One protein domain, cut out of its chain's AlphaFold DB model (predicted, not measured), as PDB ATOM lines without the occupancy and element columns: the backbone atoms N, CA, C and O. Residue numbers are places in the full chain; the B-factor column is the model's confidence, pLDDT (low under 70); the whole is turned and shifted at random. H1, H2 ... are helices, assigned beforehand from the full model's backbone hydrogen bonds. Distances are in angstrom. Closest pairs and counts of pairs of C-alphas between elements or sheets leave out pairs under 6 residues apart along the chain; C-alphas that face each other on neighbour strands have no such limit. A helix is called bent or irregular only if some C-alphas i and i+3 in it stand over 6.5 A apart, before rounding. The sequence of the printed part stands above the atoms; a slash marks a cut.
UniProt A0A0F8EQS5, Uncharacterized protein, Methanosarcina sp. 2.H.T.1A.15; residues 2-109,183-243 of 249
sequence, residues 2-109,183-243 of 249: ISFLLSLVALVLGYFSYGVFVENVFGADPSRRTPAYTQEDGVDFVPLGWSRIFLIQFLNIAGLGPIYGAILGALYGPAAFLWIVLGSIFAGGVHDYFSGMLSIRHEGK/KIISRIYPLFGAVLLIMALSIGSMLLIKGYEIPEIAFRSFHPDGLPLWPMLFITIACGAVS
ATOM      1  N   ILE A   2       0.729 -67.324 -10.818       83.19
ATOM      2  CA  ILE A   2       0.235 -66.816 -12.108       83.19
ATOM      3  C   ILE A   2      -0.974 -65.903 -11.893       83.19
ATOM      4  O   ILE A   2      -1.002 -64.791 -12.411       83.19
ATOM      5  N   SER A   3      -1.928 -66.326 -11.058       84.19
ATOM      6  CA  SER A   3      -3.128 -65.544 -10.742       84.19
ATOM      7  C   SER A   3      -2.799 -64.167 -10.168       84.19
ATOM      8  O   SER A   3      -3.405 -63.178 -10.559       84.19
ATOM      9  N   PHE A   4      -1.803 -64.084  -9.282       83.62
ATOM     10  CA  PHE A   4      -1.360 -62.822  -8.688       83.62
ATOM     11  C   PHE A   4      -0.781 -61.861  -9.740       83.62
ATOM     12  O   PHE A   4      -1.146 -60.687  -9.777       83.62
ATOM     13  N   LEU A   5       0.079 -62.360 -10.635       86.12
ATOM     14  CA  LEU A   5       0.630 -61.553 -11.728       86.12
ATOM     15  C   LEU A   5      -0.460 -61.118 -12.714       86.12
ATOM     16  O   LEU A   5      -0.487 -59.959 -13.123       86.12
ATOM     17  N   LEU A   6      -1.396 -62.012 -13.049       89.88
ATOM     18  CA  LEU A   6      -2.554 -61.685 -13.882       89.88
ATOM     19  C   LEU A   6      -3.430 -60.607 -13.241       89.88
ATOM     20  O   LEU A   6      -3.885 -59.713 -13.944       89.88
ATOM     21  N   SER A   7      -3.625 -60.641 -11.922       89.44
ATOM     22  CA  SER A   7      -4.347 -59.599 -11.188       89.44
ATOM     23  C   SER A   7      -3.670 -58.230 -11.292       89.44
ATOM     24  O   SER A   7      -4.352 -57.235 -11.533       89.44
ATOM     25  N   LEU A   8      -2.338 -58.165 -11.180       88.38
ATOM     26  CA  LEU A   8      -1.590 -56.916 -11.373       88.38
ATOM     27  C   LEU A   8      -1.730 -56.388 -12.803       88.38
ATOM     28  O   LEU A   8      -2.019 -55.210 -13.005       88.38
ATOM     29  N   VAL A   9      -1.578 -57.268 -13.796       92.88
ATOM     30  CA  VAL A   9      -1.763 -56.912 -15.209       92.88
ATOM     31  C   VAL A   9      -3.193 -56.431 -15.461       92.88
ATOM     32  O   VAL A   9      -3.382 -55.418 -16.126       92.88
ATOM     33  N   ALA A  10      -4.199 -57.098 -14.893       93.44
ATOM     34  CA  ALA A  10      -5.601 -56.723 -15.032       93.44
ATOM     35  C   ALA A  10      -5.903 -55.344 -14.430       93.44
ATOM     36  O   ALA A  10      -6.643 -54.583 -15.044       93.44
ATOM     37  N   LEU A  11      -5.309 -54.984 -13.286       91.44
ATOM     38  CA  LEU A  11      -5.442 -53.638 -12.709       91.44
ATOM     39  C   LEU A  11      -4.847 -52.562 -13.626       91.44
ATOM     40  O   LEU A  11      -5.487 -51.541 -13.873       91.44
ATOM     41  N   VAL A  12      -3.652 -52.809 -14.174       92.69
ATOM     42  CA  VAL A  12      -2.998 -51.882 -15.110       92.69
ATOM     43  C   VAL A  12      -3.819 -51.735 -16.393       92.69
ATOM     44  O   VAL A  12      -4.102 -50.619 -16.822       92.69
ATOM     45  N   LEU A  13      -4.256 -52.847 -16.989       94.81
ATOM     46  CA  LEU A  13      -5.106 -52.822 -18.177       94.81
ATOM     47  C   LEU A  13      -6.458 -52.166 -17.889       94.81
ATOM     48  O   LEU A  13      -6.939 -51.395 -18.713       94.81
ATOM     49  N   GLY A  14      -7.059 -52.427 -16.728       92.12
ATOM     50  CA  GLY A  14      -8.319 -51.827 -16.296       92.12
ATOM     51  C   GLY A  14      -8.236 -50.305 -16.201       92.12
ATOM     52  O   GLY A  14      -9.133 -49.621 -16.684       92.12
ATOM     53  N   TYR A  15      -7.128 -49.771 -15.679       90.31
ATOM     54  CA  TYR A  15      -6.874 -48.328 -15.655       90.31
ATOM     55  C   TYR A  15      -6.854 -47.719 -17.068       90.31
ATOM     56  O   TYR A  15      -7.570 -46.756 -17.330       90.31
ATOM     57  N   PHE A  16      -6.099 -48.308 -18.002       93.38
ATOM     58  CA  PHE A  16      -5.971 -47.765 -19.363       93.38
ATOM     59  C   PHE A  16      -7.163 -48.053 -20.286       93.38
ATOM     60  O   PHE A  16      -7.319 -47.377 -21.299       93.38
ATOM     61  N   SER A  17      -7.994 -49.051 -19.978       94.25
ATOM     62  CA  SER A  17      -9.159 -49.415 -20.797       94.25
ATOM     63  C   SER A  17     -10.463 -48.910 -20.187       94.25
ATOM     64  O   SER A  17     -11.094 -47.998 -20.719       94.25
ATOM     65  N   TYR A  18     -10.859 -49.472 -19.046       93.62
ATOM     66  CA  TYR A  18     -12.106 -49.127 -18.378       93.62
ATOM     67  C   TYR A  18     -12.069 -47.715 -17.785       93.62
ATOM     68  O   TYR A  18     -13.068 -47.010 -17.863       93.62
ATOM     69  N   GLY A  19     -10.917 -47.251 -17.288       90.56
ATOM     70  CA  GLY A  19     -10.753 -45.862 -16.840       90.56
ATOM     71  C   GLY A  19     -11.028 -44.843 -17.953       90.56
ATOM     72  O   GLY A  19     -11.796 -43.908 -17.751       90.56
ATOM     73  N   VAL A  20     -10.497 -45.085 -19.157       92.06
ATOM     74  CA  VAL A  20     -10.758 -44.247 -20.344       92.06
ATOM     75  C   VAL A  20     -12.226 -44.315 -20.764       92.06
ATOM     76  O   VAL A  20     -12.825 -43.302 -21.121       92.06
ATOM     77  N   PHE A  21     -12.843 -45.499 -20.709       94.38
ATOM     78  CA  PHE A  21     -14.279 -45.636 -20.961       94.38
ATOM     79  C   PHE A  21     -15.110 -44.798 -19.976       94.38
ATOM     80  O   PHE A  21     -15.979 -44.042 -20.403       94.38
ATOM     81  N   VAL A  22     -14.812 -44.889 -18.679       93.31
ATOM     82  CA  VAL A  22     -15.499 -44.140 -17.619       93.31
ATOM     83  C   VAL A  22     -15.332 -42.632 -17.823       93.31
ATOM     84  O   VAL A  22     -16.325 -41.907 -17.815       93.31
ATOM     85  N   GLU A  23     -14.114 -42.155 -18.082       92.06
ATOM     86  CA  GLU A  23     -13.844 -40.741 -18.378       92.06
ATOM     87  C   GLU A  23     -14.671 -40.229 -19.569       92.06
ATOM     88  O   GLU A  23     -15.307 -39.174 -19.480       92.06
ATOM     89  N   ASN A  24     -14.736 -41.006 -20.655       91.25
ATOM     90  CA  ASN A  24     -15.519 -40.659 -21.842       91.25
ATOM     91  C   ASN A  24     -17.029 -40.617 -21.566       91.25
ATOM     92  O   ASN A  24     -17.716 -39.734 -22.075       91.25
ATOM     93  N   VAL A  25     -17.554 -41.546 -20.760       92.88
ATOM     94  CA  VAL A  25     -18.979 -41.575 -20.382       92.88
ATOM     95  C   VAL A  25     -19.353 -40.346 -19.557       92.88
ATOM     96  O   VAL A  25     -20.418 -39.762 -19.762       92.88
ATOM     97  N   PHE A  26     -18.491 -39.939 -18.625       88.25
ATOM     98  CA  PHE A  26     -18.763 -38.780 -17.782       88.25
ATOM     99  C   PHE A  26     -18.530 -37.452 -18.497       88.25
ATOM    100  O   PHE A  26     -19.203 -36.480 -18.150       88.25
ATOM    101  N   GLY A  27     -17.622 -37.391 -19.473       89.12
ATOM    102  CA  GLY A  27     -17.295 -36.168 -20.198       89.12
ATOM    103  C   GLY A  27     -16.552 -35.178 -19.304       89.12
ATOM    104  O   GLY A  27     -17.123 -34.175 -18.852       89.12
ATOM    105  N   ALA A  28     -15.289 -35.484 -19.004       87.31
ATOM    106  CA  ALA A  28     -14.396 -34.541 -18.341       87.31
ATOM    107  C   ALA A  28     -14.208 -33.291 -19.214       87.31
ATOM    108  O   ALA A  28     -13.970 -33.392 -20.415       87.31
ATOM    109  N   ASP A  29     -14.318 -32.112 -18.603       88.31
ATOM    110  CA  ASP A  29     -14.100 -30.826 -19.265       88.31
ATOM    111  C   ASP A  29     -12.800 -30.208 -18.730       88.31
ATOM    112  O   ASP A  29     -12.809 -29.650 -17.627       88.31
ATOM    113  N   PRO A  30     -11.686 -30.282 -19.483       86.62
ATOM    114  CA  PRO A  30     -10.403 -29.729 -19.054       86.62
ATOM    115  C   PRO A  30     -10.401 -28.200 -18.927       86.62
ATOM    116  O   PRO A  30      -9.499 -27.641 -18.307       86.62
ATOM    117  N   SER A  31     -11.374 -27.506 -19.532       89.19
ATOM    118  CA  SER A  31     -11.463 -26.042 -19.497       89.19
ATOM    119  C   SER A  31     -12.123 -25.514 -18.221       89.19
ATOM    120  O   SER A  31     -11.964 -24.340 -17.868       89.19
ATOM    121  N   ARG A  32     -12.832 -26.380 -17.487       87.50
ATOM    122  CA  ARG A  32     -13.501 -26.023 -16.239       87.50
ATOM    123  C   ARG A  32     -12.477 -25.799 -15.132       87.50
ATOM    124  O   ARG A  32     -11.795 -26.720 -14.690       87.50
ATOM    125  N   ARG A  33     -12.424 -24.571 -14.614       89.44
ATOM    126  CA  ARG A  33     -11.658 -24.275 -13.396       89.44
ATOM    127  C   ARG A  33     -12.300 -24.973 -12.201       89.44
ATOM    128  O   ARG A  33     -13.518 -24.928 -12.035       89.44
ATOM    129  N   THR A  34     -11.479 -25.623 -11.385       90.50
ATOM    130  CA  THR A  34     -11.947 -26.315 -10.183       90.50
ATOM    131  C   THR A  34     -12.342 -25.309  -9.093       90.50
ATOM    132  O   THR A  34     -11.814 -24.191  -9.074       90.50
ATOM    133  N   PRO A  35     -13.210 -25.709  -8.143       88.50
ATOM    134  CA  PRO A  35     -13.580 -24.893  -6.985       88.50
ATOM    135  C   PRO A  35     -12.383 -24.318  -6.217       88.50
ATOM    136  O   PRO A  35     -12.453 -23.192  -5.740       88.50
ATOM    137  N   ALA A  36     -11.256 -25.039  -6.204       86.94
ATOM    138  CA  ALA A  36     -10.007 -24.597  -5.584       86.94
ATOM    139  C   ALA A  36      -9.466 -23.264  -6.144       86.94
ATOM    140  O   ALA A  36      -8.723 -22.581  -5.451       86.94
ATOM    141  N   TYR A  37      -9.816 -22.904  -7.386       88.94
ATOM    142  CA  TYR A  37      -9.418 -21.641  -8.023       88.94
ATOM    143  C   TYR A  37     -10.563 -20.630  -8.149       88.94
ATOM    144  O   TYR A  37     -10.306 -19.442  -8.322       88.94
ATOM    145  N   THR A  38     -11.822 -21.075  -8.149       91.00
ATOM    146  CA  THR A  38     -12.979 -20.176  -8.308       91.00
ATOM    147  C   THR A  38     -13.545 -19.686  -6.979       91.00
ATOM    148  O   THR A  38     -14.214 -18.659  -6.967       91.00
ATOM    149  N   GLN A  39     -13.298 -20.408  -5.883       89.25
ATOM    150  CA  GLN A  39     -13.805 -20.121  -4.536       89.25
ATOM    151  C   GLN A  39     -12.674 -20.092  -3.496       89.25
ATOM    152  O   GLN A  39     -12.885 -20.483  -2.357       89.25
ATOM    153  N   GLU A  40     -11.469 -19.662  -3.886       87.94
ATOM    154  CA  GLU A  40     -10.290 -19.657  -3.009       87.94
ATOM    155  C   GLU A  40     -10.532 -18.839  -1.726       87.94
ATOM    156  O   GLU A  40     -10.775 -17.633  -1.781       87.94
ATOM    157  N   ASP A  41     -10.446 -19.501  -0.572       83.50
ATOM    158  CA  ASP A  41     -10.687 -18.912   0.753       83.50
ATOM    159  C   ASP A  41      -9.486 -19.063   1.707       83.50
ATOM    160  O   ASP A  41      -9.484 -18.530   2.819       83.50
ATOM    161  N   GLY A  42      -8.436 -19.769   1.273       77.88
ATOM    162  CA  GLY A  42      -7.238 -20.023   2.070       77.88
ATOM    163  C   GLY A  42      -7.412 -21.071   3.178       77.88
ATOM    164  O   GLY A  42      -6.456 -21.291   3.932       77.88
ATOM    165  N   VAL A  43      -8.588 -21.703   3.280       76.94
ATOM    166  CA  VAL A  43      -8.938 -22.712   4.290       76.94
ATOM    167  C   VAL A  43      -9.505 -23.971   3.626       76.94
ATOM    168  O   VAL A  43      -8.785 -24.968   3.570       76.94
ATOM    169  N   ASP A  44     -10.729 -23.931   3.090       76.00
ATOM    170  CA  ASP A  44     -11.401 -25.087   2.477       76.00
ATOM    171  C   ASP A  44     -11.037 -25.241   0.989       76.00
ATOM    172  O   ASP A  44     -10.883 -26.351   0.474       76.00
ATOM    173  N   PHE A  45     -10.821 -24.124   0.294       83.00
ATOM    174  CA  PHE A  45     -10.461 -24.068  -1.117       83.00
ATOM    175  C   PHE A  45      -9.068 -23.465  -1.276       83.00
ATOM    176  O   PHE A  45      -8.884 -22.248  -1.324       83.00
ATOM    177  N   VAL A  46      -8.067 -24.342  -1.379       84.19
ATOM    178  CA  VAL A  46      -6.664 -23.954  -1.560       84.19
ATOM    179  C   VAL A  46      -6.072 -24.677  -2.769       84.19
ATOM    180  O   VAL A  46      -6.112 -25.911  -2.824       84.19
ATOM    181  N   PRO A  47      -5.472 -23.962  -3.737       85.81
ATOM    182  CA  PRO A  47      -4.806 -24.603  -4.859       85.81
ATOM    183  C   PRO A  47      -3.537 -25.326  -4.386       85.81
ATOM    184  O   PRO A  47      -2.607 -24.733  -3.835       85.81
ATOM    185  N   LEU A  48      -3.480 -26.634  -4.631       83.50
ATOM    186  CA  LEU A  48      -2.344 -27.487  -4.284       83.50
ATOM    187  C   LEU A  48      -1.677 -28.045  -5.545       83.50
ATOM    188  O   LEU A  48      -2.307 -28.263  -6.576       83.50
ATOM    189  N   GLY A  49      -0.368 -28.297  -5.467       85.06
ATOM    190  CA  GLY A  49       0.361 -28.953  -6.556       85.06
ATOM    191  C   GLY A  49      -0.048 -30.422  -6.714       85.06
ATOM    192  O   GLY A  49      -0.307 -31.101  -5.719       85.06
ATOM    193  N   TRP A  50      -0.022 -30.931  -7.949       83.88
ATOM    194  CA  TRP A  50      -0.477 -32.285  -8.306       83.88
ATOM    195  C   TRP A  50       0.110 -33.393  -7.420       83.88
ATOM    196  O   TRP A  50      -0.629 -34.231  -6.914       83.88
ATOM    197  N   SER A  51       1.418 -33.362  -7.142       81.12
ATOM    198  CA  SER A  51       2.070 -34.387  -6.314       81.12
ATOM    199  C   SER A  51       1.547 -34.413  -4.876       81.12
ATOM    200  O   SER A  51       1.438 -35.482  -4.283       81.12
ATOM    201  N   ARG A  52       1.204 -33.248  -4.307       79.94
ATOM    202  CA  ARG A  52       0.611 -33.178  -2.965       79.94
ATOM    203  C   ARG A  52      -0.820 -33.698  -2.987       79.94
ATOM    204  O   ARG A  52      -1.158 -34.491  -2.120       79.94
ATOM    205  N   ILE A  53      -1.612 -33.312  -3.989       80.81
ATOM    206  CA  ILE A  53      -2.993 -33.792  -4.161       80.81
ATOM    207  C   ILE A  53      -3.015 -35.316  -4.297       80.81
ATOM    208  O   ILE A  53      -3.754 -35.980  -3.578       80.81
ATOM    209  N   PHE A  54      -2.161 -35.874  -5.159       83.50
ATOM    210  CA  PHE A  54      -2.051 -37.317  -5.351       83.50
ATOM    211  C   PHE A  54      -1.716 -38.040  -4.045       83.50
ATOM    212  O   PHE A  54      -2.356 -39.032  -3.713       83.50
ATOM    213  N   LEU A  55      -0.746 -37.532  -3.277       80.56
ATOM    214  CA  LEU A  55      -0.360 -38.147  -2.008       80.56
ATOM    215  C   LEU A  55      -1.465 -38.021  -0.957       80.56
ATOM    216  O   LEU A  55      -1.748 -39.002  -0.284       80.56
ATOM    217  N   ILE A  56      -2.127 -36.868  -0.844       78.00
ATOM    218  CA  ILE A  56      -3.266 -36.693   0.069       78.00
ATOM    219  C   ILE A  56      -4.377 -37.689  -0.282       78.00
ATOM    220  O   ILE A  56      -4.826 -38.426   0.593       78.00
ATOM    221  N   GLN A  57      -4.754 -37.789  -1.560       80.19
ATOM    222  CA  GLN A  57      -5.765 -38.747  -2.009       80.19
ATOM    223  C   GLN A  57      -5.337 -40.193  -1.738       80.19
ATOM    224  O   GLN A  57      -6.122 -40.991  -1.232       80.19
ATOM    225  N   PHE A  58      -4.078 -40.531  -2.024       81.88
ATOM    226  CA  PHE A  58      -3.533 -41.859  -1.768       81.88
ATOM    227  C   PHE A  58      -3.591 -42.224  -0.278       81.88
ATOM    228  O   PHE A  58      -4.018 -43.325   0.059       81.88
ATOM    229  N   LEU A  59      -3.214 -41.306   0.620       79.00
ATOM    230  CA  LEU A  59      -3.300 -41.531   2.065       79.00
ATOM    231  C   LEU A  59      -4.748 -41.666   2.549       79.00
ATOM    232  O   LEU A  59      -5.017 -42.524   3.392       79.00
ATOM    233  N   ASN A  60      -5.663 -40.858   2.004       78.81
ATOM    234  CA  ASN A  60      -7.085 -40.893   2.351       78.81
ATOM    235  C   ASN A  60      -7.744 -42.224   1.959       78.81
ATOM    236  O   ASN A  60      -8.590 -42.719   2.700       78.81
ATOM    237  N   ILE A  61      -7.326 -42.831   0.843       77.25
ATOM    238  CA  ILE A  61      -7.788 -44.165   0.424       77.25
ATOM    239  C   ILE A  61      -7.090 -45.268   1.230       77.25
ATOM    240  O   ILE A  61      -7.724 -46.245   1.626       77.25
ATOM    241  N   ALA A  62      -5.783 -45.134   1.479       78.81
ATOM    242  CA  ALA A  62      -5.003 -46.156   2.164       78.81
ATOM    243  C   ALA A  62      -5.517 -46.390   3.595       78.81
ATOM    244  O   ALA A  62      -5.899 -47.509   3.934       78.81
ATOM    245  N   GLY A  63      -5.561 -45.357   4.440       78.25
ATOM    246  CA  GLY A  63      -5.984 -45.495   5.839       78.25
ATOM    247  C   GLY A  63      -5.370 -46.719   6.546       78.25
ATOM    248  O   GLY A  63      -4.174 -46.991   6.438       78.25
ATOM    249  N   LEU A  64      -6.203 -47.501   7.241       78.81
ATOM    250  CA  LEU A  64      -5.822 -48.785   7.860       78.81
ATOM    251  C   LEU A  64      -5.864 -49.985   6.889       78.81
ATOM    252  O   LEU A  64      -5.503 -51.105   7.265       78.81
ATOM    253  N   GLY A  65      -6.308 -49.764   5.649       79.25
ATOM    254  CA  GLY A  65      -6.549 -50.782   4.629       79.25
ATOM    255  C   GLY A  65      -5.316 -51.618   4.260       79.25
ATOM    256  O   GLY A  65      -5.417 -52.843   4.308       79.25
ATOM    257  N   PRO A  66      -4.142 -51.022   3.963       77.94
ATOM    258  CA  PRO A  66      -2.932 -51.767   3.617       77.94
ATOM    259  C   PRO A  66      -2.465 -52.764   4.678       77.94
ATOM    260  O   PRO A  66      -1.756 -53.705   4.343       77.94
ATOM    261  N   ILE A  67      -2.841 -52.562   5.944       80.38
ATOM    262  CA  ILE A  67      -2.472 -53.455   7.045       80.38
ATOM    263  C   ILE A  67      -3.614 -54.440   7.302       80.38
ATOM    264  O   ILE A  67      -3.477 -55.633   7.040       80.38
ATOM    265  N   TYR A  68      -4.765 -53.950   7.767       82.31
ATOM    266  CA  TYR A  68      -5.881 -54.814   8.153       82.31
ATOM    267  C   TYR A  68      -6.521 -55.503   6.952       82.31
ATOM    268  O   TYR A  68      -6.785 -56.696   7.011       82.31
ATOM    269  N   GLY A  69      -6.729 -54.787   5.848       81.62
ATOM    270  CA  GLY A  69      -7.295 -55.358   4.626       81.62
ATOM    271  C   GLY A  69      -6.388 -56.421   4.005       81.62
ATOM    272  O   GLY A  69      -6.885 -57.449   3.555       81.62
ATOM    273  N   ALA A  70      -5.065 -56.230   4.040       80.94
ATOM    274  CA  ALA A  70      -4.117 -57.236   3.558       80.94
ATOM    275  C   ALA A  70      -4.114 -58.495   4.440       80.94
ATOM    276  O   ALA A  70      -4.190 -59.605   3.915       80.94
ATOM    277  N   ILE A  71      -4.082 -58.334   5.769       83.44
ATOM    278  CA  ILE A  71      -4.118 -59.456   6.720       83.44
ATOM    279  C   ILE A  71      -5.445 -60.212   6.608       83.44
ATOM    280  O   ILE A  71      -5.448 -61.427   6.430       83.44
ATOM    281  N   LEU A  72      -6.575 -59.501   6.670       84.06
ATOM    282  CA  LEU A  72      -7.905 -60.106   6.600       84.06
ATOM    283  C   LEU A  72      -8.175 -60.721   5.227       84.06
ATOM    284  O   LEU A  72      -8.756 -61.797   5.154       84.06
ATOM    285  N   GLY A  73      -7.724 -60.086   4.144       83.81
ATOM    286  CA  GLY A  73      -7.826 -60.628   2.792       83.81
ATOM    287  C   GLY A  73      -7.000 -61.901   2.609       83.81
ATOM    288  O   GLY A  73      -7.482 -62.858   2.003       83.81
ATOM    289  N   ALA A  74      -5.800 -61.967   3.197       83.75
ATOM    290  CA  ALA A  74      -4.952 -63.156   3.139       83.75
ATOM    291  C   ALA A  74      -5.623 -64.397   3.759       83.75
ATOM    292  O   ALA A  74      -5.400 -65.503   3.267       83.75
ATOM    293  N   LEU A  75      -6.500 -64.227   4.759       85.31
ATOM    294  CA  LEU A  75      -7.274 -65.329   5.354       85.31
ATOM    295  C   LEU A  75      -8.225 -66.006   4.355       85.31
ATOM    296  O   LEU A  75      -8.537 -67.181   4.505       85.31
ATOM    297  N   TYR A  76      -8.673 -65.293   3.319       84.62
ATOM    298  CA  TYR A  76      -9.539 -65.840   2.267       84.62
ATOM    299  C   TYR A  76      -8.749 -66.390   1.073       84.62
ATOM    300  O   TYR A  76      -9.335 -66.914   0.122       84.62
ATOM    301  N   GLY A  77      -7.418 -66.312   1.129       83.56
ATOM    302  CA  GLY A  77      -6.535 -66.842   0.107       83.56
ATOM    303  C   GLY A  77      -6.700 -66.154  -1.258       83.56
ATOM    304  O   GLY A  77      -7.084 -64.986  -1.340       83.56
ATOM    305  N   PRO A  78      -6.424 -66.865  -2.364       83.75
ATOM    306  CA  PRO A  78      -6.352 -66.285  -3.711       83.75
ATOM    307  C   PRO A  78      -7.649 -65.663  -4.238       83.75
ATOM    308  O   PRO A  78      -7.611 -64.835  -5.147       83.75
ATOM    309  N   ALA A  79      -8.802 -66.031  -3.675       83.75
ATOM    310  CA  ALA A  79     -10.084 -65.419  -4.017       83.75
ATOM    311  C   ALA A  79     -10.126 -63.916  -3.685       83.75
ATOM    312  O   ALA A  79     -10.831 -63.159  -4.355       83.75
ATOM    313  N   ALA A  80      -9.324 -63.466  -2.712       85.56
ATOM    314  CA  ALA A  80      -9.161 -62.051  -2.406       85.56
ATOM    315  C   ALA A  80      -8.651 -61.255  -3.615       85.56
ATOM    316  O   ALA A  80      -9.116 -60.142  -3.844       85.56
ATOM    317  N   PHE A  81      -7.762 -61.828  -4.437       85.50
ATOM    318  CA  PHE A  81      -7.248 -61.146  -5.628       85.50
ATOM    319  C   PHE A  81      -8.350 -60.842  -6.637       85.50
ATOM    320  O   PHE A  81      -8.370 -59.761  -7.216       85.50
ATOM    321  N   LEU A  82      -9.291 -61.771  -6.820       87.06
ATOM    322  CA  LEU A  82     -10.404 -61.583  -7.745       87.06
ATOM    323  C   LEU A  82     -11.277 -60.403  -7.311       87.06
ATOM    324  O   LEU A  82     -11.603 -59.547  -8.129       87.06
ATOM    325  N   TRP A  83     -11.609 -60.333  -6.019       87.31
ATOM    326  CA  TRP A  83     -12.420 -59.241  -5.493       87.31
ATOM    327  C   TRP A  83     -11.677 -57.902  -5.473       87.31
ATOM    328  O   TRP A  83     -12.263 -56.893  -5.851       87.31
ATOM    329  N   ILE A  84     -10.388 -57.884  -5.120       87.19
ATOM    330  CA  ILE A  84      -9.563 -56.668  -5.193       87.19
ATOM    331  C   ILE A  84      -9.544 -56.135  -6.629       87.19
ATOM    332  O   ILE A  84      -9.838 -54.967  -6.848       87.19
ATOM    333  N   VAL A  85      -9.265 -56.983  -7.622       89.88
ATOM    334  CA  VAL A  85      -9.196 -56.556  -9.028       89.88
ATOM    335  C   VAL A  85     -10.548 -56.059  -9.527       89.88
ATOM    336  O   VAL A  85     -10.645 -54.949 -10.045       89.88
ATOM    337  N   LEU A  86     -11.599 -56.869  -9.377       90.06
ATOM    338  CA  LEU A  86     -12.920 -56.521  -9.899       90.06
ATOM    339  C   LEU A  86     -13.516 -55.321  -9.161       90.06
ATOM    340  O   LEU A  86     -14.029 -54.407  -9.800       90.06
ATOM    341  N   GLY A  87     -13.416 -55.298  -7.834       89.06
ATOM    342  CA  GLY A  87     -13.911 -54.197  -7.024       89.06
ATOM    343  C   GLY A  87     -13.187 -52.894  -7.343       89.06
ATOM    344  O   GLY A  87     -13.847 -51.905  -7.651       89.06
ATOM    345  N   SER A  88     -11.850 -52.883  -7.381       88.00
ATOM    346  CA  SER A  88     -11.106 -51.652  -7.674       88.00
ATOM    347  C   SER A  88     -11.393 -51.101  -9.077       88.00
ATOM    348  O   SER A  88     -11.483 -49.883  -9.228       88.00
ATOM    349  N   ILE A  89     -11.578 -51.963 -10.089       89.88
ATOM    350  CA  ILE A  89     -11.873 -51.535 -11.469       89.88
ATOM    351  C   ILE A  89     -13.315 -51.037 -11.609       89.88
ATOM    352  O   ILE A  89     -13.536 -49.963 -12.161       89.88
ATOM    353  N   PHE A  90     -14.299 -51.811 -11.141       90.12
ATOM    354  CA  PHE A  90     -15.713 -51.555 -11.437       90.12
ATOM    355  C   PHE A  90     -16.450 -50.756 -10.361       90.12
ATOM    356  O   PHE A  90     -17.463 -50.134 -10.672       90.12
ATOM    357  N   ALA A  91     -15.967 -50.764  -9.117       87.62
ATOM    358  CA  ALA A  91     -16.587 -50.067  -7.996       87.62
ATOM    359  C   ALA A  91     -15.717 -48.903  -7.510       87.62
ATOM    360  O   ALA A  91     -16.069 -47.758  -7.768       87.62
ATOM    361  N   GLY A  92     -14.577 -49.171  -6.864       84.75
ATOM    362  CA  GLY A  92     -13.791 -48.143  -6.176       84.75
ATOM    363  C   GLY A  92     -13.338 -46.995  -7.078       84.75
ATOM    364  O   GLY A  92     -13.657 -45.837  -6.813       84.75
ATOM    365  N   GLY A  93     -12.655 -47.304  -8.187       85.50
ATOM    366  CA  GLY A  93     -12.174 -46.277  -9.115       85.50
ATOM    367  C   GLY A  93     -13.304 -45.472  -9.765       85.50
ATOM    368  O   GLY A  93     -13.195 -44.255  -9.911       85.50
ATOM    369  N   VAL A  94     -14.416 -46.132 -10.102       89.69
ATOM    370  CA  VAL A  94     -15.595 -45.476 -10.692       89.69
ATOM    371  C   VAL A  94     -16.276 -44.569  -9.680       89.69
ATOM    372  O   VAL A  94     -16.623 -43.441 -10.016       89.69
ATOM    373  N   HIS A  95     -16.465 -45.047  -8.451       87.25
ATOM    374  CA  HIS A  95     -17.140 -44.319  -7.387       87.25
ATOM    375  C   HIS A  95     -16.379 -43.044  -7.003       87.25
ATOM    376  O   HIS A  95     -16.991 -41.980  -6.883       87.25
ATOM    377  N   ASP A  96     -15.054 -43.127  -6.870       86.50
ATOM    378  CA  ASP A  96     -14.210 -41.973  -6.547       86.50
ATOM    379  C   ASP A  96     -14.214 -40.941  -7.674       86.50
ATOM    380  O   ASP A  96     -14.406 -39.748  -7.431       86.50
ATOM    381  N   TYR A  97     -14.071 -41.403  -8.918       88.31
ATOM    382  CA  TYR A  97     -14.110 -40.532 -10.086       88.31
ATOM    383  C   TYR A  97     -15.477 -39.853 -10.246       88.31
ATOM    384  O   TYR A  97     -15.556 -38.640 -10.456       88.31
ATOM    385  N   PHE A  98     -16.560 -40.615 -10.084       89.44
ATOM    386  CA  PHE A  98     -17.932 -40.116 -10.141       89.44
ATOM    387  C   PHE A  98     -18.197 -39.049  -9.081       89.44
ATOM    388  O   PHE A  98     -18.677 -37.961  -9.404       89.44
ATOM    389  N   SER A  99     -17.856 -39.348  -7.828       88.06
ATOM    390  CA  SER A  99     -18.060 -38.437  -6.704       88.06
ATOM    391  C   SER A  99     -17.256 -37.148  -6.903       88.06
ATOM    392  O   SER A  99     -17.806 -36.055  -6.770       88.06
ATOM    393  N   GLY A 100     -15.990 -37.260  -7.330       88.38
ATOM    394  CA  GLY A 100     -15.134 -36.114  -7.648       88.38
ATOM    395  C   GLY A 100     -15.713 -35.233  -8.752       88.38
ATOM    396  O   GLY A 100     -15.796 -34.012  -8.607       88.38
ATOM    397  N   MET A 101     -16.181 -35.843  -9.844       89.06
ATOM    398  CA  MET A 101     -16.760 -35.102 -10.964       89.06
ATOM    399  C   MET A 101     -18.077 -34.415 -10.586       89.06
ATOM    400  O   MET A 101     -18.342 -33.291 -11.023       89.06
ATOM    401  N   LEU A 102     -18.901 -35.061  -9.758       90.81
ATOM    402  CA  LEU A 102     -20.121 -34.461  -9.224       90.81
ATOM    403  C   LEU A 102     -19.823 -33.241  -8.353       90.81
ATOM    404  O   LEU A 102     -20.450 -32.201  -8.561       90.81
ATOM    405  N   SER A 103     -18.862 -33.347  -7.435       90.44
ATOM    406  CA  SER A 103     -18.475 -32.252  -6.540       90.44
ATOM    407  C   SER A 103     -17.899 -31.066  -7.319       90.44
ATOM    408  O   SER A 103     -18.364 -29.939  -7.149       90.44
ATOM    409  N   ILE A 104     -17.023 -31.293  -8.310       90.38
ATOM    410  CA  ILE A 104     -16.508 -30.224  -9.194       90.38
ATOM    411  C   ILE A 104     -17.637 -29.509  -9.955       90.38
ATOM    412  O   ILE A 104     -17.595 -28.291 -10.142       90.38
ATOM    413  N   ARG A 105     -18.662 -30.243 -10.403       91.12
ATOM    414  CA  ARG A 105     -19.827 -29.661 -11.095       91.12
ATOM    415  C   ARG A 105     -20.760 -28.884 -10.165       91.12
ATOM    416  O   ARG A 105     -21.511 -28.051 -10.661       91.12
ATOM    417  N   HIS A 106     -20.681 -29.130  -8.861       92.81
ATOM    418  CA  HIS A 106     -21.499 -28.505  -7.824       92.81
ATOM    419  C   HIS A 106     -20.660 -27.667  -6.860       92.81
ATOM    420  O   HIS A 106     -20.953 -27.640  -5.669       92.81
ATOM    421  N   GLU A 107     -19.636 -26.970  -7.359       90.81
ATOM    422  CA  GLU A 107     -18.900 -25.966  -6.573       90.81
ATOM    423  C   GLU A 107     -18.179 -26.545  -5.337       90.81
ATOM    424  O   GLU A 107     -17.926 -25.828  -4.376       90.81
ATOM    425  N   GLY A 108     -17.825 -27.833  -5.349       87.62
ATOM    426  CA  GLY A 108     -17.175 -28.502  -4.216       87.62
ATOM    427  C   GLY A 108     -18.143 -28.947  -3.116       87.62
ATOM    428  O   GLY A 108     -17.729 -29.152  -1.978       87.62
ATOM    429  N   LYS A 109     -19.445 -29.035  -3.413       90.12
ATOM    430  CA  LYS A 109     -20.458 -29.483  -2.450       90.12
ATOM    431  C   LYS A 109     -20.355 -30.978  -2.180       90.12
ATOM    432  O   LYS A 109     -20.187 -31.770  -3.105       90.12
ATOM    433  N   LYS A 183      -1.732 -27.107   8.466       61.28
ATOM    434  CA  LYS A 183      -0.571 -26.412   7.880       61.28
ATOM    435  C   LYS A 183       0.757 -27.127   8.148       61.28
ATOM    436  O   LYS A 183       1.662 -27.035   7.321       61.28
ATOM    437  N   ILE A 184       0.880 -27.845   9.263       62.25
ATOM    438  CA  ILE A 184       2.111 -28.541   9.672       62.25
ATOM    439  C   ILE A 184       2.194 -29.928   9.026       62.25
ATOM    440  O   ILE A 184       3.225 -30.274   8.444       62.25
ATOM    441  N   ILE A 185       1.118 -30.719   9.080       61.94
ATOM    442  CA  ILE A 185       1.147 -32.104   8.600       61.94
ATOM    443  C   ILE A 185       1.158 -32.155   7.076       61.94
ATOM    444  O   ILE A 185       1.818 -33.047   6.552       61.94
ATOM    445  N   SER A 186       0.572 -31.196   6.338       60.78
ATOM    446  CA  SER A 186       0.624 -31.166   4.855       60.78
ATOM    447  C   SER A 186       2.039 -31.349   4.272       60.78
ATOM    448  O   SER A 186       2.204 -31.918   3.193       60.78
ATOM    449  N   ARG A 187       3.080 -30.935   5.010       68.56
ATOM    450  CA  ARG A 187       4.496 -31.131   4.657       68.56
ATOM    451  C   ARG A 187       5.024 -32.544   4.946       68.56
ATOM    452  O   ARG A 187       5.970 -32.979   4.298       68.56
ATOM    453  N   ILE A 188       4.425 -33.246   5.904       73.56
ATOM    454  CA  ILE A 188       4.775 -34.596   6.369       73.56
ATOM    455  C   ILE A 188       3.967 -35.685   5.629       73.56
ATOM    456  O   ILE A 188       4.494 -36.777   5.433       73.56
ATOM    457  N   TYR A 189       2.746 -35.409   5.137       73.00
ATOM    458  CA  TYR A 189       1.940 -36.374   4.347       73.00
ATOM    459  C   TYR A 189       2.737 -37.068   3.225       73.00
ATOM    460  O   TYR A 189       2.639 -38.293   3.104       73.00
ATOM    461  N   PRO A 190       3.575 -36.357   2.438       76.38
ATOM    462  CA  PRO A 190       4.374 -36.996   1.399       76.38
ATOM    463  C   PRO A 190       5.330 -38.077   1.912       76.38
ATOM    464  O   PRO A 190       5.546 -39.074   1.226       76.38
ATOM    465  N   LEU A 191       5.875 -37.908   3.122       82.12
ATOM    466  CA  LEU A 191       6.770 -38.884   3.741       82.12
ATOM    467  C   LEU A 191       6.020 -40.178   4.069       82.12
ATOM    468  O   LEU A 191       6.483 -41.257   3.709       82.12
ATOM    469  N   PHE A 192       4.850 -40.081   4.702       80.81
ATOM    470  CA  PHE A 192       4.036 -41.254   5.034       80.81
ATOM    471  C   PHE A 192       3.577 -42.009   3.782       80.81
ATOM    472  O   PHE A 192       3.641 -43.237   3.746       80.81
ATOM    473  N   GLY A 193       3.191 -41.285   2.728       79.00
ATOM    474  CA  GLY A 193       2.832 -41.893   1.444       79.00
ATOM    475  C   GLY A 193       4.002 -42.636   0.808       79.00
ATOM    476  O   GLY A 193       3.849 -43.779   0.382       79.00
ATOM    477  N   ALA A 194       5.191 -42.029   0.813       81.81
ATOM    478  CA  ALA A 194       6.403 -42.674   0.320       81.81
ATOM    479  C   ALA A 194       6.743 -43.945   1.116       81.81
ATOM    480  O   ALA A 194       7.049 -44.970   0.513       81.81
ATOM    481  N   VAL A 195       6.633 -43.916   2.450       86.06
ATOM    482  CA  VAL A 195       6.866 -45.095   3.303       86.06
ATOM    483  C   VAL A 195       5.900 -46.231   2.957       86.06
ATOM    484  O   VAL A 195       6.341 -47.371   2.815       86.06
ATOM    485  N   LEU A 196       4.610 -45.940   2.758       82.38
ATOM    486  CA  LEU A 196       3.617 -46.947   2.367       82.38
ATOM    487  C   LEU A 196       3.919 -47.565   0.995       82.38
ATOM    488  O   LEU A 196       3.842 -48.784   0.844       82.38
ATOM    489  N   LEU A 197       4.303 -46.749   0.010       83.69
ATOM    490  CA  LEU A 197       4.681 -47.236  -1.320       83.69
ATOM    491  C   LEU A 197       5.947 -48.097  -1.270       83.69
ATOM    492  O   LEU A 197       5.974 -49.181  -1.849       83.69
ATOM    493  N   ILE A 198       6.975 -47.655  -0.537       88.75
ATOM    494  CA  ILE A 198       8.213 -48.420  -0.342       88.75
ATOM    495  C   ILE A 198       7.901 -49.753   0.335       88.75
ATOM    496  O   ILE A 198       8.399 -50.784  -0.111       88.75
ATOM    497  N   MET A 199       7.058 -49.762   1.369       86.75
ATOM    498  CA  MET A 199       6.640 -50.983   2.058       86.75
ATOM    499  C   MET A 199       5.937 -51.955   1.101       86.75
ATOM    500  O   MET A 199       6.315 -53.125   1.040       86.75
ATOM    501  N   ALA A 200       4.970 -51.479   0.313       84.38
ATOM    502  CA  ALA A 200       4.246 -52.304  -0.652       84.38
ATOM    503  C   ALA A 200       5.181 -52.895  -1.726       84.38
ATOM    504  O   ALA A 200       5.157 -54.103  -1.971       84.38
ATOM    505  N   LEU A 201       6.053 -52.068  -2.316       87.94
ATOM    506  CA  LEU A 201       7.037 -52.503  -3.313       87.94
ATOM    507  C   LEU A 201       8.050 -53.489  -2.725       87.94
ATOM    508  O   LEU A 201       8.404 -54.470  -3.380       87.94
ATOM    509  N   SER A 202       8.490 -53.263  -1.485       85.31
ATOM    510  CA  SER A 202       9.447 -54.132  -0.796       85.31
ATOM    511  C   SER A 202       8.845 -55.507  -0.512       85.31
ATOM    512  O   SER A 202       9.469 -56.516  -0.829       85.31
ATOM    513  N   ILE A 203       7.620 -55.564   0.025       85.00
ATOM    514  CA  ILE A 203       6.916 -56.829   0.285       85.00
ATOM    515  C   ILE A 203       6.658 -57.570  -1.032       85.00
ATOM    516  O   ILE A 203       6.966 -58.757  -1.133       85.00
ATOM    517  N   GLY A 204       6.162 -56.869  -2.058       82.19
ATOM    518  CA  GLY A 204       5.912 -57.450  -3.378       82.19
ATOM    519  C   GLY A 204       7.175 -58.028  -4.021       82.19
ATOM    520  O   GLY A 204       7.173 -59.169  -4.474       82.19
ATOM    521  N   SER A 205       8.283 -57.284  -3.993       83.50
ATOM    522  CA  SER A 205       9.568 -57.739  -4.544       83.50
ATOM    523  C   SER A 205      10.133 -58.925  -3.760       83.50
ATOM    524  O   SER A 205      10.620 -59.891  -4.346       83.50
ATOM    525  N   MET A 206      10.030 -58.890  -2.428       83.31
ATOM    526  CA  MET A 206      10.543 -59.953  -1.566       83.31
ATOM    527  C   MET A 206       9.771 -61.268  -1.729       83.31
ATOM    528  O   MET A 206      10.374 -62.338  -1.660       83.31
ATOM    529  N   LEU A 207       8.461 -61.202  -1.997       81.56
ATOM    530  CA  LEU A 207       7.645 -62.375  -2.324       81.56
ATOM    531  C   LEU A 207       8.124 -63.074  -3.605       81.56
ATOM    532  O   LEU A 207       8.164 -64.303  -3.641       81.56
ATOM    533  N   LEU A 208       8.535 -62.306  -4.620       79.94
ATOM    534  CA  LEU A 208       9.061 -62.847  -5.878       79.94
ATOM    535  C   LEU A 208      10.452 -63.473  -5.703       79.94
ATOM    536  O   LEU A 208      10.715 -64.537  -6.255       79.94
ATOM    537  N   ILE A 209      11.332 -62.844  -4.915       81.62
ATOM    538  CA  ILE A 209      12.721 -63.299  -4.727       81.62
ATOM    539  C   ILE A 209      12.802 -64.544  -3.832       81.62
ATOM    540  O   ILE A 209      13.581 -65.451  -4.113       81.62
ATOM    541  N   LYS A 210      12.008 -64.611  -2.753       76.94
ATOM    542  CA  LYS A 210      12.025 -65.754  -1.819       76.94
ATOM    543  C   LYS A 210      11.267 -66.990  -2.317       76.94
ATOM    544  O   LYS A 210      11.316 -68.015  -1.643       76.94
ATOM    545  N   GLY A 211      10.585 -66.910  -3.461       67.94
ATOM    546  CA  GLY A 211       9.876 -68.048  -4.051       67.94
ATOM    547  C   GLY A 211       8.687 -68.533  -3.220       67.94
ATOM    548  O   GLY A 211       8.399 -69.726  -3.209       67.94
ATOM    549  N   TYR A 212       8.002 -67.637  -2.499       72.81
ATOM    550  CA  TYR A 212       6.775 -68.020  -1.799       72.81
ATOM    551  C   TYR A 212       5.707 -68.413  -2.827       72.81
ATOM    552  O   TYR A 212       5.228 -67.575  -3.595       72.81
ATOM    553  N   GLU A 213       5.315 -69.687  -2.833       67.88
ATOM    554  CA  GLU A 213       4.258 -70.181  -3.711       67.88
ATOM    555  C   GLU A 213       2.898 -69.646  -3.253       67.88
ATOM    556  O   GLU A 213       2.231 -70.202  -2.381       67.88
ATOM    557  N   ILE A 214       2.475 -68.530  -3.850       72.69
ATOM    558  CA  ILE A 214       1.109 -68.033  -3.686       72.69
ATOM    559  C   ILE A 214       0.170 -69.023  -4.392       72.69
ATOM    560  O   ILE A 214       0.337 -69.213  -5.608       72.69
ATOM    561  N   PRO A 215      -0.810 -69.620  -3.686       76.00
ATOM    562  CA  PRO A 215      -1.740 -70.562  -4.292       76.00
ATOM    563  C   PRO A 215      -2.516 -69.909  -5.444       76.00
ATOM    564  O   PRO A 215      -2.747 -68.699  -5.463       76.00
ATOM    565  N   GLU A 216      -2.892 -70.708  -6.439       82.00
ATOM    566  CA  GLU A 216      -3.699 -70.227  -7.563       82.00
ATOM    567  C   GLU A 216      -5.170 -70.050  -7.161       82.00
ATOM    568  O   GLU A 216      -5.620 -70.609  -6.156       82.00
ATOM    569  N   ILE A 217      -5.918 -69.255  -7.939       76.50
ATOM    570  CA  ILE A 217      -7.337 -68.985  -7.669       76.50
ATOM    571  C   ILE A 217      -8.105 -70.300  -7.540       76.50
ATOM    572  O   ILE A 217      -8.229 -71.075  -8.486       76.50
ATOM    573  N   ALA A 218      -8.658 -70.517  -6.350       75.00
ATOM    574  CA  ALA A 218      -9.577 -71.599  -6.061       75.00
ATOM    575  C   ALA A 218     -10.832 -71.010  -5.419       75.00
ATOM    576  O   ALA A 218     -10.748 -70.223  -4.477       75.00
ATOM    577  N   PHE A 219     -12.003 -71.424  -5.899       70.44
ATOM    578  CA  PHE A 219     -13.309 -70.985  -5.393       70.44
ATOM    579  C   PHE A 219     -13.712 -71.711  -4.097       70.44
ATOM    580  O   PHE A 219     -14.871 -72.069  -3.903       70.44
ATOM    581  N   ARG A 220     -12.743 -71.957  -3.211       73.00
ATOM    582  CA  ARG A 220     -12.949 -72.550  -1.885       73.00
ATOM    583  C   ARG A 220     -12.539 -71.553  -0.812       73.00
ATOM    584  O   ARG A 220     -11.576 -70.814  -0.999       73.00
ATOM    585  N   SER A 221     -13.261 -71.540   0.306       70.94
ATOM    586  CA  SER A 221     -12.876 -70.717   1.452       70.94
ATOM    587  C   SER A 221     -11.619 -71.299   2.092       70.94
ATOM    588  O   SER A 221     -11.580 -72.484   2.419       70.94
ATOM    589  N   PHE A 222     -10.590 -70.467   2.235       77.12
ATOM    590  CA  PHE A 222      -9.379 -70.778   3.001       77.12
ATOM    591  C   PHE A 222      -9.450 -70.231   4.434       77.12
ATOM    592  O   PHE A 222      -8.486 -70.367   5.186       77.12
ATOM    593  N   HIS A 223     -10.585 -69.633   4.818       77.50
ATOM    594  CA  HIS A 223     -10.748 -69.038   6.136       77.50
ATOM    595  C   HIS A 223     -10.721 -70.128   7.223       77.50
ATOM    596  O   HIS A 223     -11.457 -71.109   7.080       77.50
ATOM    597  N   PRO A 224      -9.952 -69.959   8.319       79.69
ATOM    598  CA  PRO A 224      -9.849 -70.954   9.393       79.69
ATOM    599  C   PRO A 224     -11.208 -71.389   9.958       79.69
ATOM    600  O   PRO A 224     -11.436 -72.573  10.186       79.69
ATOM    601  N   ASP A 225     -12.134 -70.437  10.092       83.50
ATOM    602  CA  ASP A 225     -13.488 -70.675  10.615       83.50
ATOM    603  C   ASP A 225     -14.515 -71.116   9.548       83.50
ATOM    604  O   ASP A 225     -15.713 -71.150   9.816       83.50
ATOM    605  N   GLY A 226     -14.087 -71.402   8.312       79.44
ATOM    606  CA  GLY A 226     -14.972 -71.890   7.246       79.44
ATOM    607  C   GLY A 226     -16.042 -70.891   6.781       79.44
ATOM    608  O   GLY A 226     -17.079 -71.297   6.256       79.44
ATOM    609  N   LEU A 227     -15.814 -69.587   6.970       83.19
ATOM    610  CA  LEU A 227     -16.800 -68.548   6.664       83.19
ATOM    611  C   LEU A 227     -17.137 -68.463   5.160       83.19
ATOM    612  O   LEU A 227     -16.284 -68.777   4.315       83.19
ATOM    613  N   PRO A 228     -18.357 -67.998   4.806       83.81
ATOM    614  CA  PRO A 228     -18.775 -67.818   3.419       83.81
ATOM    615  C   PRO A 228     -17.841 -66.878   2.653       83.81
ATOM    616  O   PRO A 228     -17.607 -65.750   3.077       83.81
ATOM    617  N   LEU A 229     -17.355 -67.326   1.493       81.31
ATOM    618  CA  LEU A 229     -16.338 -66.614   0.715       81.31
ATOM    619  C   LEU A 229     -16.808 -65.221   0.264       81.31
ATOM    620  O   LEU A 229     -16.208 -64.214   0.623       81.31
ATOM    621  N   TRP A 230     -17.893 -65.152  -0.512       82.88
ATOM    622  CA  TRP A 230     -18.315 -63.904  -1.151       82.88
ATOM    623  C   TRP A 230     -18.819 -62.849  -0.161       82.88
ATOM    624  O   TRP A 230     -18.246 -61.765  -0.156       82.88
ATOM    625  N   PRO A 231     -19.795 -63.120   0.731       85.44
ATOM    626  CA  PRO A 231     -20.280 -62.097   1.661       85.44
ATOM    627  C   PRO A 231     -19.161 -61.506   2.518       85.44
ATOM    628  O   PRO A 231     -19.116 -60.297   2.728       85.44
ATOM    629  N   MET A 232     -18.222 -62.345   2.962       84.12
ATOM    630  CA  MET A 232     -17.119 -61.873   3.780       84.12
ATOM    631  C   MET A 232     -16.104 -61.073   2.980       84.12
ATOM    632  O   MET A 232     -15.696 -60.033   3.469       84.12
ATOM    633  N   LEU A 233     -15.734 -61.477   1.759       82.88
ATOM    634  CA  LEU A 233     -14.812 -60.698   0.921       82.88
ATOM    635  C   LEU A 233     -15.325 -59.276   0.650       82.88
ATOM    636  O   LEU A 233     -14.549 -58.320   0.710       82.88
ATOM    637  N   PHE A 234     -16.634 -59.129   0.416       82.19
ATOM    638  CA  PHE A 234     -17.271 -57.822   0.235       82.19
ATOM    639  C   PHE A 234     -17.156 -56.933   1.478       82.19
ATOM    640  O   PHE A 234     -17.078 -55.719   1.330       82.19
ATOM    641  N   ILE A 235     -17.124 -57.517   2.681       80.56
ATOM    642  CA  ILE A 235     -17.034 -56.789   3.953       80.56
ATOM    643  C   ILE A 235     -15.570 -56.550   4.350       80.56
ATOM    644  O   ILE A 235     -15.184 -55.430   4.676       80.56
ATOM    645  N   THR A 236     -14.732 -57.586   4.312       77.62
ATOM    646  CA  THR A 236     -13.352 -57.558   4.821       77.62
ATOM    647  C   THR A 236     -12.417 -56.736   3.946       77.62
ATOM    648  O   THR A 236     -11.477 -56.134   4.462       77.62
ATOM    649  N   ILE A 237     -12.689 -56.662   2.641       78.00
ATOM    650  CA  ILE A 237     -11.919 -55.868   1.674       78.00
ATOM    651  C   ILE A 237     -12.768 -54.702   1.128       78.00
ATOM    652  O   ILE A 237     -12.454 -54.126   0.090       78.00
ATOM    653  N   ALA A 238     -13.838 -54.307   1.828       74.81
ATOM    654  CA  ALA A 238     -14.704 -53.200   1.410       74.81
ATOM    655  C   ALA A 238     -13.911 -51.900   1.196       74.81
ATOM    656  O   ALA A 238     -13.992 -51.282   0.137       74.81
ATOM    657  N   CYS A 239     -13.089 -51.522   2.181       68.12
ATOM    658  CA  CYS A 239     -12.355 -50.257   2.169       68.12
ATOM    659  C   CYS A 239     -11.335 -50.162   1.023       68.12
ATOM    660  O   CYS A 239     -11.098 -49.070   0.521       68.12
ATOM    661  N   GLY A 240     -10.751 -51.292   0.601       63.47
ATOM    662  CA  GLY A 240      -9.772 -51.334  -0.494       63.47
ATOM    663  C   GLY A 240     -10.388 -51.547  -1.882       63.47
ATOM    664  O   GLY A 240      -9.837 -51.077  -2.873       63.47
ATOM    665  N   ALA A 241     -11.524 -52.245  -1.964       64.38
ATOM    666  CA  ALA A 241     -12.156 -52.607  -3.232       64.38
ATOM    667  C   ALA A 241     -13.255 -51.620  -3.665       64.38
ATOM    668  O   ALA A 241     -13.415 -51.370  -4.854       64.38
ATOM    669  N   VAL A 242     -14.008 -51.041  -2.728       64.56
ATOM    670  CA  VAL A 242     -15.192 -50.207  -3.030       64.56
ATOM    671  C   VAL A 242     -14.930 -48.713  -2.801       64.56
ATOM    672  O   VAL A 242     -15.698 -47.893  -3.281       64.56
ATOM    673  N   SER A 243     -13.795 -48.371  -2.182       56.75
ATOM    674  CA  SER A 243     -13.372 -47.017  -1.801       56.75
ATOM    675  C   SER A 243     -14.371 -46.293  -0.891       56.75
ATOM    676  O   SER A 243     -15.503 -45.981  -1.251       56.75
TER     677      SER A 243
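What this domain is: This is residues 2 to 109 and 183 to 243 of the 249 residues of an uncharacterized protein of Methanosarcina sp. 2.H.T.1A.15 (UniProt A0A0F8EQS5). Two long helices, H1 and the nearly straight but bent H5, lie side by side; H3 and H4 run back one after the other, with short H8 in the middle, packed on them and on H5. H6 packs on H3 with residues 189 to 193 and sticks out at residues 201 to 209; H7 packs on H4 and H5a. The 169 printed residues include eight named helices, H1 to H8 in order, and no named strand: all helix. The whole is only just compact, close to loose, with a radius of gyration of the C-alphas of 18.5 A and spans of 53 by 37 by 28 A.

Where its parts are: Find C-alpha 2 at (0.235, -66.816, -12.108); H1, residues 2 to 26, runs 34.3 A from there, with a kink of 32 degrees near residue 13. Next come H2, residues 35 to 38, H3, residues 50 to 62, and H4, residues 65 to 74. H5, residues 79 to 105, was assigned as one helix by its hydrogen bonds but is bent, C-alphas 90 and 93 being 6.8 A apart; its arms are H5a, residues 79 to 90, and H5b, residues 93 to 105. Then find H6, residues 189 to 209, 30.4 A, H7, residues 229 to 236, and H8, residues 238 to 243, ending at (-13.372, -47.017, -1.801).

How they stand to each other: H1 touches H5a, closest C-alphas Gly 14 and Ile 89, 6.0 A, at a shallow tilt of 16 degrees, the same way. H2 is close but not clearly touching H5b, closest C-alphas Pro 35 and Ile 104, 6.5 A. H3 touches H6 at a steep tilt of 65 degrees, closest C-alphas Leu 55 and Pro 190, 5.9 A. H8 touches H5a, closest C-alphas Gly 87 and Ala 241, 4.5 A. Every O i to N i+4 pair is within hydrogen-bond range in H3, H5a, H5b, H6 and H7, against 20 of 21 in H1, 5 of 6 in H4 and 1 of 2 in H8; H2 is too short for such a pair.

The domain as a whole: The C-alphas farthest apart, of Thr 38 and Gly 226, are 54.0 A apart. Residues 110 to 182 are not printed, and C-alphas 109 and 183 are 22.6 A apart across that cut. The links H2 to H3 and H6 to H7 are long. The pLDDT is under 70 at residues 183 to 187, 211, 213 and 239 to 243.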